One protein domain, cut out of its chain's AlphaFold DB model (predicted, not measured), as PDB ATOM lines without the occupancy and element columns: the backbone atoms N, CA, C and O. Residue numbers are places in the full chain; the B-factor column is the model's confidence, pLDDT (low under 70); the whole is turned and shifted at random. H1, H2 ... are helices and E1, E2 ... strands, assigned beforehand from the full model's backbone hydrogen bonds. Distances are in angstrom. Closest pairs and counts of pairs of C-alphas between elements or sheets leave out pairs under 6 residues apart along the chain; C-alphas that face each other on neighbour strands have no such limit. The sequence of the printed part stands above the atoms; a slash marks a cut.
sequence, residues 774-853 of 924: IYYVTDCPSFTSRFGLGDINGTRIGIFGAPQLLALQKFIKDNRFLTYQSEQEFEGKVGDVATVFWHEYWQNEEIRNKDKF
ATOM      1  N   ILE A 774     -52.959  42.656  56.742       80.94
ATOM      2  CA  ILE A 774     -51.839  43.581  56.866       80.94
ATOM      3  C   ILE A 774     -50.888  43.151  57.983       80.94
ATOM      4  O   ILE A 774     -51.303  42.869  59.107       80.94
ATOM      5  N   TYR A 775     -49.599  43.223  57.678       85.44
ATOM      6  CA  TYR A 775     -48.479  43.061  58.589       85.44
ATOM      7  C   TYR A 775     -47.804  44.413  58.822       85.44
ATOM      8  O   TYR A 775     -47.560  45.172  57.884       85.44
ATOM      9  N   TYR A 776     -47.488  44.696  60.081       83.88
ATOM     10  CA  TYR A 776     -46.750  45.885  60.498       83.88
ATOM     11  C   TYR A 776     -45.347  45.447  60.909       83.88
ATOM     12  O   TYR A 776     -45.212  44.645  61.832       83.88
ATOM     13  N   VAL A 777     -44.322  45.944  60.221       83.19
ATOM     14  CA  VAL A 777     -42.926  45.561  60.469       83.19
ATOM     15  C   VAL A 777     -42.150  46.789  60.930       83.19
ATOM     16  O   VAL A 777     -42.133  47.804  60.238       83.19
ATOM     17  N   THR A 778     -41.550  46.715  62.117       82.62
ATOM     18  CA  THR A 778     -40.755  47.792  62.727       82.62
ATOM     19  C   THR A 778     -39.305  47.774  62.230       82.62
ATOM     20  O   THR A 778     -38.817  46.742  61.779       82.62
ATOM     21  N   ASP A 779     -38.610  48.910  62.331       74.38
ATOM     22  CA  ASP A 779     -37.180  49.080  62.016       74.38
ATOM     23  C   ASP A 779     -36.803  48.805  60.551       74.38
ATOM     24  O   ASP A 779     -35.792  48.176  60.247       74.38
ATOM     25  N   CYS A 780     -37.621  49.315  59.627       69.12
ATOM     26  CA  CYS A 780     -37.526  49.039  58.190       69.12
ATOM     27  C   CYS A 780     -37.206  50.303  57.357       69.12
ATOM     28  O   CYS A 780     -38.143  51.035  57.026       69.12
ATOM     29  N   PRO A 781     -35.935  50.586  56.991       64.81
ATOM     30  CA  PRO A 781     -35.569  51.864  56.363       64.81
ATOM     31  C   PRO A 781     -35.787  51.911  54.837       64.81
ATOM     32  O   PRO A 781     -36.509  52.776  54.355       64.81
ATOM     33  N   SER A 782     -35.205  50.983  54.064       65.44
ATOM     34  CA  SER A 782     -35.110  51.100  52.592       65.44
ATOM     35  C   SER A 782     -36.242  50.400  51.825       65.44
ATOM     36  O   SER A 782     -36.800  50.938  50.866       65.44
ATOM     37  N   PHE A 783     -36.658  49.214  52.271       69.31
ATOM     38  CA  PHE A 783     -37.630  48.366  51.567       69.31
ATOM     39  C   PHE A 783     -39.092  48.807  51.733       69.31
ATOM     40  O   PHE A 783     -39.922  48.493  50.879       69.31
ATOM     41  N   THR A 784     -39.411  49.582  52.772       72.31
ATOM     42  CA  THR A 784     -40.758  50.133  53.003       72.31
ATOM     43  C   THR A 784     -41.210  51.040  51.859       72.31
ATOM     44  O   THR A 784     -42.369  50.995  51.465       72.31
ATOM     45  N   SER A 785     -40.289  51.808  51.270       70.00
ATOM     46  CA  SER A 785     -40.595  52.722  50.163       70.00
ATOM     47  C   SER A 785     -40.885  52.014  48.829       70.00
ATOM     48  O   SER A 785     -41.546  52.587  47.966       70.00
ATOM     49  N   ARG A 786     -40.387  50.780  48.641       75.31
ATOM     50  CA  ARG A 786     -40.455  50.038  47.365       75.31
ATOM     51  C   ARG A 786     -41.443  48.868  47.396       75.31
ATOM     52  O   ARG A 786     -42.204  48.683  46.450       75.31
ATOM     53  N   PHE A 787     -41.438  48.081  48.473       75.06
ATOM     54  CA  PHE A 787     -42.316  46.916  48.661       75.06
ATOM     55  C   PHE A 787     -43.496  47.181  49.602       75.06
ATOM     56  O   PHE A 787     -44.444  46.400  49.605       75.06
ATOM     57  N   GLY A 788     -43.427  48.238  50.414       74.81
ATOM     58  CA  GLY A 788     -44.478  48.581  51.364       74.81
ATOM     59  C   GLY A 788     -45.672  49.255  50.696       74.81
ATOM     60  O   GLY A 788     -45.563  49.898  49.657       74.81
ATOM     61  N   LEU A 789     -46.829  49.116  51.333       74.44
ATOM     62  CA  LEU A 789     -48.088  49.761  50.948       74.44
ATOM     63  C   LEU A 789     -48.201  51.199  51.455       74.44
ATOM     64  O   LEU A 789     -49.044  51.968  50.999       74.44
ATOM     65  N   GLY A 790     -47.377  51.542  52.438       72.56
ATOM     66  CA  GLY A 790     -47.320  52.852  53.058       72.56
ATOM     67  C   GLY A 790     -46.519  52.820  54.352       72.56
ATOM     68  O   GLY A 790     -46.135  51.753  54.842       72.56
ATOM     69  N   ASP A 791     -46.304  54.010  54.900       70.50
ATOM     70  CA  ASP A 791     -45.628  54.240  56.172       70.50
ATOM     71  C   ASP A 791     -46.551  55.029  57.117       70.50
ATOM     72  O   ASP A 791     -47.347  55.871  56.688       70.50
ATOM     73  N   ILE A 792     -46.479  54.741  58.416       67.12
ATOM     74  CA  ILE A 792     -47.274  55.420  59.437       67.12
ATOM     75  C   ILE A 792     -46.476  56.622  59.945       67.12
ATOM     76  O   ILE A 792     -45.622  56.485  60.816       67.12
ATOM     77  N   ASN A 793     -46.804  57.821  59.454       60.44
ATOM     78  CA  ASN A 793     -46.381  59.113  60.019       60.44
ATOM     79  C   ASN A 793     -44.872  59.227  60.360       60.44
ATOM     80  O   ASN A 793     -44.526  59.791  61.397       60.44
ATOM     81  N   GLY A 794     -43.971  58.677  59.537       60.09
ATOM     82  CA  GLY A 794     -42.517  58.773  59.748       60.09
ATOM     83  C   GLY A 794     -41.974  57.971  60.940       60.09
ATOM     84  O   GLY A 794     -40.802  58.101  61.295       60.09
ATOM     85  N   THR A 795     -42.801  57.136  61.572       59.78
ATOM     86  CA  THR A 795     -42.317  56.057  62.445       59.78
ATOM     87  C   THR A 795     -41.765  54.964  61.536       59.78
ATOM     88  O   THR A 795     -42.395  54.703  60.534       59.78
ATOM     89  N   ARG A 796     -40.616  54.333  61.812       67.19
ATOM     90  CA  ARG A 796     -39.975  53.322  60.926       67.19
ATOM     91  C   ARG A 796     -40.782  52.007  60.775       67.19
ATOM     92  O   ARG A 796     -40.217  50.925  60.929       67.19
ATOM     93  N   ILE A 797     -42.097  52.072  60.558       77.00
ATOM     94  CA  ILE A 797     -43.036  50.951  60.562       77.00
ATOM     95  C   ILE A 797     -43.615  50.785  59.160       77.00
ATOM     96  O   ILE A 797     -44.573  51.456  58.779       77.00
ATOM     97  N   GLY A 798     -43.073  49.826  58.418       79.00
ATOM     98  CA  GLY A 798     -43.583  49.486  57.101       79.00
ATOM     99  C   GLY A 798     -44.842  48.629  57.168       79.00
ATOM    100  O   GLY A 798     -44.958  47.718  57.995       79.00
ATOM    101  N   ILE A 799     -45.790  48.928  56.282       82.88
ATOM    102  CA  ILE A 799     -47.040  48.183  56.140       82.88
ATOM    103  C   ILE A 799     -46.938  47.266  54.926       82.88
ATOM    104  O   ILE A 799     -46.728  47.745  53.813       82.88
ATOM    105  N   PHE A 800     -47.144  45.965  55.131       85.56
ATOM    106  CA  PHE A 800     -47.013  44.963  54.076       85.56
ATOM    107  C   PHE A 800     -48.185  43.978  54.049       85.56
ATOM    108  O   PHE A 800     -48.773  43.661  55.079       85.56
ATOM    109  N   GLY A 801     -48.497  43.442  52.872       85.31
ATOM    110  CA  GLY A 801     -49.290  42.219  52.716       85.31
ATOM    111  C   GLY A 801     -48.410  40.964  52.789       85.31
ATOM    112  O   GLY A 801     -47.201  41.026  52.550       85.31
ATOM    113  N   ALA A 802     -49.000  39.794  53.054       85.12
ATOM    114  CA  ALA A 802     -48.255  38.524  53.040       85.12
ATOM    115  C   ALA A 802     -47.489  38.268  51.719       85.12
ATOM    116  O   ALA A 802     -46.327  37.860  51.787       85.12
ATOM    117  N   PRO A 803     -48.060  38.524  50.521       86.00
ATOM    118  CA  PRO A 803     -47.346  38.317  49.259       86.00
ATOM    119  C   PRO A 803     -46.094  39.192  49.118       86.00
ATOM    120  O   PRO A 803     -45.079  38.719  48.611       86.00
ATOM    121  N   GLN A 804     -46.149  40.436  49.606       86.38
ATOM    122  CA  GLN A 804     -45.019  41.372  49.580       86.38
ATOM    123  C   GLN A 804     -43.887  40.881  50.485       86.38
ATOM    124  O   GLN A 804     -42.734  40.846  50.063       86.38
ATOM    125  N   LEU A 805     -44.212  40.423  51.701       86.62
ATOM    126  CA  LEU A 805     -43.218  39.871  52.627       86.62
ATOM    127  C   LEU A 805     -42.576  38.585  52.100       86.62
ATOM    128  O   LEU A 805     -41.371  38.403  52.249       86.62
ATOM    129  N   LEU A 806     -43.346  37.708  51.453       87.44
ATOM    130  CA  LEU A 806     -42.808  36.493  50.835       87.44
ATOM    131  C   LEU A 806     -41.889  36.812  49.648       87.44
ATOM    132  O   LEU A 806     -40.842  36.179  49.499       87.44
ATOM    133  N   ALA A 807     -42.249  37.800  48.824       85.88
ATOM    134  CA  ALA A 807     -41.397  38.271  47.736       85.88
ATOM    135  C   ALA A 807     -40.087  38.868  48.271       85.88
ATOM    136  O   ALA A 807     -39.011  38.524  47.781       85.88
ATOM    137  N   LEU A 808     -40.165  39.674  49.334       85.12
ATOM    138  CA  LEU A 808     -39.000  40.231  50.016       85.12
ATOM    139  C   LEU A 808     -38.118  39.132  50.628       85.12
ATOM    140  O   LEU A 808     -36.902  39.142  50.455       85.12
ATOM    141  N   GLN A 809     -38.716  38.142  51.295       86.19
ATOM    142  CA  GLN A 809     -37.992  37.004  51.862       86.19
ATOM    143  C   GLN A 809     -37.253  36.214  50.776       86.19
ATOM    144  O   GLN A 809     -36.098  35.827  50.967       86.19
ATOM    145  N   LYS A 810     -37.906  35.986  49.631       86.31
ATOM    146  CA  LYS A 810     -37.293  35.324  48.479       86.31
ATOM    147  C   LYS A 810     -36.123  36.143  47.936       86.31
ATOM    148  O   LYS A 810     -35.038  35.596  47.780       86.31
ATOM    149  N   PHE A 811     -36.314  37.448  47.745       84.88
ATOM    150  CA  PHE A 811     -35.254  38.352  47.310       84.88
ATOM    151  C   PHE A 811     -34.035  38.294  48.241       84.88
ATOM    152  O   PHE A 811     -32.916  38.106  47.768       84.88
ATOM    153  N   ILE A 812     -34.238  38.381  49.560       82.62
ATOM    154  CA  ILE A 812     -33.146  38.299  50.542       82.62
ATOM    155  C   ILE A 812     -32.441  36.942  50.454       82.62
ATOM    156  O   ILE A 812     -31.216  36.883  50.483       82.62
ATOM    157  N   LYS A 813     -33.191  35.843  50.322       84.25
ATOM    158  CA  LYS A 813     -32.621  34.493  50.227       84.25
ATOM    159  C   LYS A 813     -31.765  34.314  48.973       84.25
ATOM    160  O   LYS A 813     -30.678  33.745  49.070       84.25
ATOM    161  N   ASP A 814     -32.246  34.810  47.839       82.81
ATOM    162  CA  ASP A 814     -31.567  34.709  46.547       82.81
ATOM    163  C   ASP A 814     -30.309  35.596  46.510       82.81
ATOM    164  O   ASP A 814     -29.317  35.236  45.880       82.81
ATOM    165  N   ASN A 815     -30.304  36.703  47.263       80.25
ATOM    166  CA  ASN A 815     -29.198  37.665  47.302       80.25
ATOM    167  C   ASN A 815     -28.341  37.607  48.583       80.25
ATOM    168  O   ASN A 815     -27.489  38.467  48.793       80.25
ATOM    169  N   ARG A 816     -28.503  36.582  49.433       76.62
ATOM    170  CA  ARG A 816     -27.856  36.498  50.764       76.62
ATOM    171  C   ARG A 816     -26.323  36.474  50.759       76.62
ATOM    172  O   ARG A 816     -25.715  36.686  51.799       76.62
ATOM    173  N   PHE A 817     -25.711  36.148  49.620       77.25
ATOM    174  CA  PHE A 817     -24.255  36.035  49.462       77.25
ATOM    175  C   PHE A 817     -23.652  37.149  48.599       77.25
ATOM    176  O   PHE A 817     -22.455  37.128  48.328       77.25
ATOM    177  N   LEU A 818     -24.466  38.105  48.146       73.31
ATOM    178  CA  LEU A 818     -24.003  39.250  47.372       73.31
ATOM    179  C   LEU A 818     -23.621  40.383  48.331       73.31
ATOM    180  O   LEU A 818     -24.464  40.925  49.039       73.31
ATOM    181  N   THR A 819     -22.342  40.748  48.352       66.94
ATOM    182  CA  THR A 819     -21.862  41.972  49.006       66.94
ATOM    183  C   THR A 819     -22.079  43.161  48.079       66.94
ATOM    184  O   THR A 819     -21.454  43.250  47.024       66.94
ATOM    185  N   TYR A 820     -22.968  44.068  48.476       69.75
ATOM    186  CA  TYR A 820     -23.224  45.326  47.773       69.75
ATOM    187  C   TYR A 820     -22.176  46.369  48.170       69.75
ATOM    188  O   TYR A 820     -21.865  46.504  49.353       69.75
ATOM    189  N   GLN A 821     -21.623  47.099  47.196       60.19
ATOM    190  CA  GLN A 821     -20.574  48.098  47.458       60.19
ATOM    191  C   GLN A 821     -21.137  49.449  47.934       60.19
ATOM    192  O   GLN A 821     -20.410  50.232  48.541       60.19
ATOM    193  N   SER A 822     -22.425  49.725  47.696       69.31
ATOM    194  CA  SER A 822     -23.122  50.921  48.187       69.31
ATOM    195  C   SER A 822     -24.591  50.631  48.524       69.31
ATOM    196  O   SER A 822     -25.216  49.750  47.930       69.31
ATOM    197  N   GLU A 823     -25.162  51.398  49.458       69.25
ATOM    198  CA  GLU A 823     -26.585  51.320  49.836       69.25
ATOM    199  C   GLU A 823     -27.511  51.637  48.645       69.25
ATOM    200  O   GLU A 823     -28.562  51.021  48.482       69.25
ATOM    201  N   GLN A 824     -27.061  52.503  47.728       71.50
ATOM    202  CA  GLN A 824     -27.786  52.867  46.506       71.50
ATOM    203  C   GLN A 824     -27.897  51.711  45.500       71.50
ATOM    204  O   GLN A 824     -28.924  51.568  44.837       71.50
ATOM    205  N   GLU A 825     -26.876  50.856  45.385       74.00
ATOM    206  CA  GLU A 825     -26.925  49.689  44.490       74.00
ATOM    207  C   GLU A 825     -27.923  48.637  44.998       74.00
ATOM    208  O   GLU A 825     -28.650  48.014  44.217       74.00
ATOM    209  N   PHE A 826     -27.985  48.464  46.320       76.88
ATOM    210  CA  PHE A 826     -28.973  47.606  46.963       76.88
ATOM    211  C   PHE A 826     -30.396  48.135  46.738       76.88
ATOM    212  O   PHE A 826     -31.267  47.384  46.297       76.88
ATOM    213  N   GLU A 827     -30.624  49.435  46.956       74.38
ATOM    214  CA  GLU A 827     -31.925  50.070  46.711       74.38
ATOM    215  C   GLU A 827     -32.370  49.994  45.245       74.38
ATOM    216  O   GLU A 827     -33.556  49.786  44.978       74.38
ATOM    217  N   GLY A 828     -31.433  50.107  44.298       78.12
ATOM    218  CA  GLY A 828     -31.696  49.940  42.869       78.12
ATOM    219  C   GLY A 828     -32.249  48.551  42.539       78.12
ATOM    220  O   GLY A 828     -33.346  48.440  41.994       78.12
ATOM    221  N   LYS A 829     -31.555  47.482  42.959       78.50
ATOM    222  CA  LYS A 829     -32.001  46.100  42.684       78.50
ATOM    223  C   LYS A 829     -33.298  45.740  43.409       78.50
ATOM    224  O   LYS A 829     -34.132  45.032  42.848       78.50
ATOM    225  N   VAL A 830     -33.495  46.232  44.636       81.88
ATOM    226  CA  VAL A 830     -34.777  46.092  45.353       81.88
ATOM    227  C   VAL A 830     -35.899  46.772  44.565       81.88
ATOM    228  O   VAL A 830     -36.982  46.204  44.436       81.88
ATOM    229  N   GLY A 831     -35.639  47.959  44.008       81.00
ATOM    230  CA  GLY A 831     -36.575  48.694  43.162       81.00
ATOM    231  C   GLY A 831     -36.983  47.922  41.907       81.00
ATOM    232  O   GLY A 831     -38.179  47.774  41.655       81.00
ATOM    233  N   ASP A 832     -36.021  47.379  41.163       82.00
ATOM    234  CA  ASP A 832     -36.292  46.629  39.930       82.00
ATOM    235  C   ASP A 832     -37.170  45.399  40.205       82.00
ATOM    236  O   ASP A 832     -38.200  45.199  39.559       82.00
ATOM    237  N   VAL A 833     -36.840  44.616  41.236       83.44
ATOM    238  CA  VAL A 833     -37.628  43.431  41.615       83.44
ATOM    239  C   VAL A 833     -39.019  43.820  42.129       83.44
ATOM    240  O   VAL A 833     -40.002  43.146  41.810       83.44
ATOM    241  N   ALA A 834     -39.132  44.920  42.881       83.88
ATOM    242  CA  ALA A 834     -40.417  45.421  43.358       83.88
ATOM    243  C   ALA A 834     -41.341  45.829  42.202       83.88
ATOM    244  O   ALA A 834     -42.527  45.507  42.233       83.88
ATOM    245  N   THR A 835     -40.824  46.498  41.165       84.25
ATOM    246  CA  THR A 835     -41.650  46.915  40.014       84.25
ATOM    247  C   THR A 835     -42.242  45.726  39.260       84.25
ATOM    248  O   THR A 835     -43.439  45.728  38.962       84.25
ATOM    249  N   VAL A 836     -41.442  44.681  39.025       86.06
ATOM    250  CA  VAL A 836     -41.907  43.432  38.402       86.06
ATOM    251  C   VAL A 836     -42.970  42.765  39.274       86.06
ATOM    252  O   VAL A 836     -44.041  42.413  38.778       86.06
ATOM    253  N   PHE A 837     -42.716  42.661  40.583       87.50
ATOM    254  CA  PHE A 837     -43.674  42.104  41.534       87.50
ATOM    255  C   PHE A 837     -45.016  42.846  41.497       87.50
ATOM    256  O   PHE A 837     -46.055  42.204  41.371       87.50
ATOM    257  N   TRP A 838     -45.014  44.179  41.578       84.69
ATOM    258  CA  TRP A 838     -46.245  44.974  41.594       84.69
ATOM    259  C   TRP A 838     -47.048  44.837  40.302       84.69
ATOM    260  O   TRP A 838     -48.274  44.735  40.348       84.69
ATOM    261  N   HIS A 839     -46.370  44.787  39.155       85.12
ATOM    262  CA  HIS A 839     -47.023  44.574  37.870       85.12
ATOM    263  C   HIS A 839     -47.726  43.205  37.812       85.12
ATOM    264  O   HIS A 839     -48.906  43.126  37.469       85.12
ATOM    265  N   GLU A 840     -47.044  42.128  38.212       83.88
ATOM    266  CA  GLU A 840     -47.649  40.790  38.287       83.88
ATOM    267  C   GLU A 840     -48.759  40.703  39.341       83.88
ATOM    268  O   GLU A 840     -49.767  40.015  39.152       83.88
ATOM    269  N   TYR A 841     -48.582  41.386  40.470       84.56
ATOM    270  CA  TYR A 841     -49.522  41.385  41.578       84.56
ATOM    271  C   TYR A 841     -50.884  41.942  41.148       84.56
ATOM    272  O   TYR A 841     -51.898  41.251  41.293       84.56
ATOM    273  N   TRP A 842     -50.911  43.127  40.528       81.81
ATOM    274  CA  TRP A 842     -52.156  43.755  40.077       81.81
ATOM    275  C   TRP A 842     -52.843  42.979  38.952       81.81
ATOM    276  O   TRP A 842     -54.062  42.807  38.987       81.81
ATOM    277  N   GLN A 843     -52.084  42.416  38.005       80.19
ATOM    278  CA  GLN A 843     -52.652  41.537  36.974       80.19
ATOM    279  C   GLN A 843     -53.362  40.323  37.589       80.19
ATOM    280  O   GLN A 843     -54.483  39.976  37.208       80.19
ATOM    281  N   ASN A 844     -52.733  39.688  38.579       77.44
ATOM    282  CA  ASN A 844     -53.324  38.559  39.287       77.44
ATOM    283  C   ASN A 844     -54.548  38.970  40.114       77.44
ATOM    284  O   ASN A 844     -55.514  38.208  40.202       77.44
ATOM    285  N   GLU A 845     -54.535  40.154  40.720       72.69
ATOM    286  CA  GLU A 845     -55.662  40.662  41.495       72.69
ATOM    287  C   GLU A 845     -56.882  40.975  40.619       72.69
ATOM    288  O   GLU A 845     -58.002  40.590  40.966       72.69
ATOM    289  N   GLU A 846     -56.679  41.547  39.431       70.12
ATOM    290  CA  GLU A 846     -57.749  41.730  38.446       70.12
ATOM    291  C   GLU A 846     -58.397  40.402  38.035       70.12
ATOM    292  O   GLU A 846     -59.625  40.309  37.944       70.12
ATOM    293  N   ILE A 847     -57.589  39.361  37.811       69.44
ATOM    294  CA  ILE A 847     -58.080  38.015  37.481       69.44
ATOM    295  C   ILE A 847     -58.881  37.445  38.659       69.44
ATOM    296  O   ILE A 847     -60.015  36.994  38.472       69.44
ATOM    297  N   ARG A 848     -58.348  37.531  39.890       65.44
ATOM    298  CA  ARG A 848     -59.045  37.080  41.111       65.44
ATOM    299  C   ARG A 848     -60.378  37.800  41.294       65.44
ATOM    300  O   ARG A 848     -61.361  37.164  41.675       65.44
ATOM    301  N   ASN A 849     -60.437  39.104  41.032       63.03
ATOM    302  CA  ASN A 849     -61.663  39.885  41.155       63.03
ATOM    303  C   ASN A 849     -62.673  39.526  40.050       63.03
ATOM    304  O   ASN A 849     -63.835  39.262  40.366       63.03
ATOM    305  N   LYS A 850     -62.248  39.375  38.787       56.09
ATOM    306  CA  LYS A 850     -63.115  38.905  37.683       56.09
ATOM    307  C   LYS A 850     -63.718  37.519  37.960       56.09
ATOM    308  O   LYS A 850     -64.917  37.319  37.752       56.09
ATOM    309  N   ASP A 851     -62.935  36.585  38.500       50.56
ATOM    310  CA  ASP A 851     -63.413  35.247  38.877       50.56
ATOM    311  C   ASP A 851     -64.377  35.264  40.076       50.56
ATOM    312  O   ASP A 851     -65.351  34.501  40.110       50.56
ATOM    313  N   LYS A 852     -64.156  36.162  41.048       53.59
ATOM    314  CA  LYS A 852     -65.056  36.371  42.196       53.59
ATOM    315  C   LYS A 852     -66.423  36.920  41.761       53.59
ATOM    316  O   LYS A 852     -67.444  36.423  42.241       53.59
ATOM    317  N   PHE A 853     -66.470  37.877  40.830       41.66
ATOM    318  CA  PHE A 853     -67.731  38.462  40.342       41.66
ATOM    319  C   PHE A 853     -68.505  37.529  39.389       41.66
ATOM    320  O   PHE A 853     -69.731  37.435  39.482       41.66
TER     321      PHE A 853
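Overview. This is residues 774 to 853 of the 924 residues of the protein "Helicase ATP-binding domain-containing protein" of Candida maltosa (strain Xu316) (UniProt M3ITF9). What is the shape? A small ribbon of E1 and E2, with short H1 packed beside E2, leads into H2; the long H3 then folds back past H2 and H1, and its residues 842 to 853 stick out. What builds it? The 80 printed residues hold E1, H1, E2, H2, H3 in that order, mostly helix; it is only just loose, close to compact, radius of gyration of the C-alphas 14.1 A, spanning 48 by 29 by 17 A.

Arrangement. How do strands pair? E1, residues 774 to 778, and E2, 797 to 801, are antiparallel at 150 degrees; N 775 and O 800 are 2.8 A apart, within hydrogen-bond range. What touches H3, residues 823 to 853? With residues 830 to 834 alone it touches H1, residues 784 to 787; the closest C-alphas, of Phe 787 and Ala 834, are 5.8 A apart. H2, residues 802 to 814, and H3 form a helical hairpin, opposite ways at a steep tilt of 38 degrees; they only just touch, with 3 pairs of C-alphas within 8 A, the closest Ala 807 and Phe 837, 7.6 A. Are the helix backbones in range? Every O i to N i+4 pair is in H2 and H3; H1 is too short for one.

Along the chain. Where does E1 begin? At C-alpha 774 (-51.839, 43.581, 56.866). How long is H3? It measures 44.1 A, ending at C-alpha 853 (-67.731, 38.462, 40.342).

Size, cuts and confidence. Any cut? The printed part has no cut and no long link. Where is pLDDT under 70? In residues 780 to 783, 792 to 796, 819 to 823 and 847 to 853.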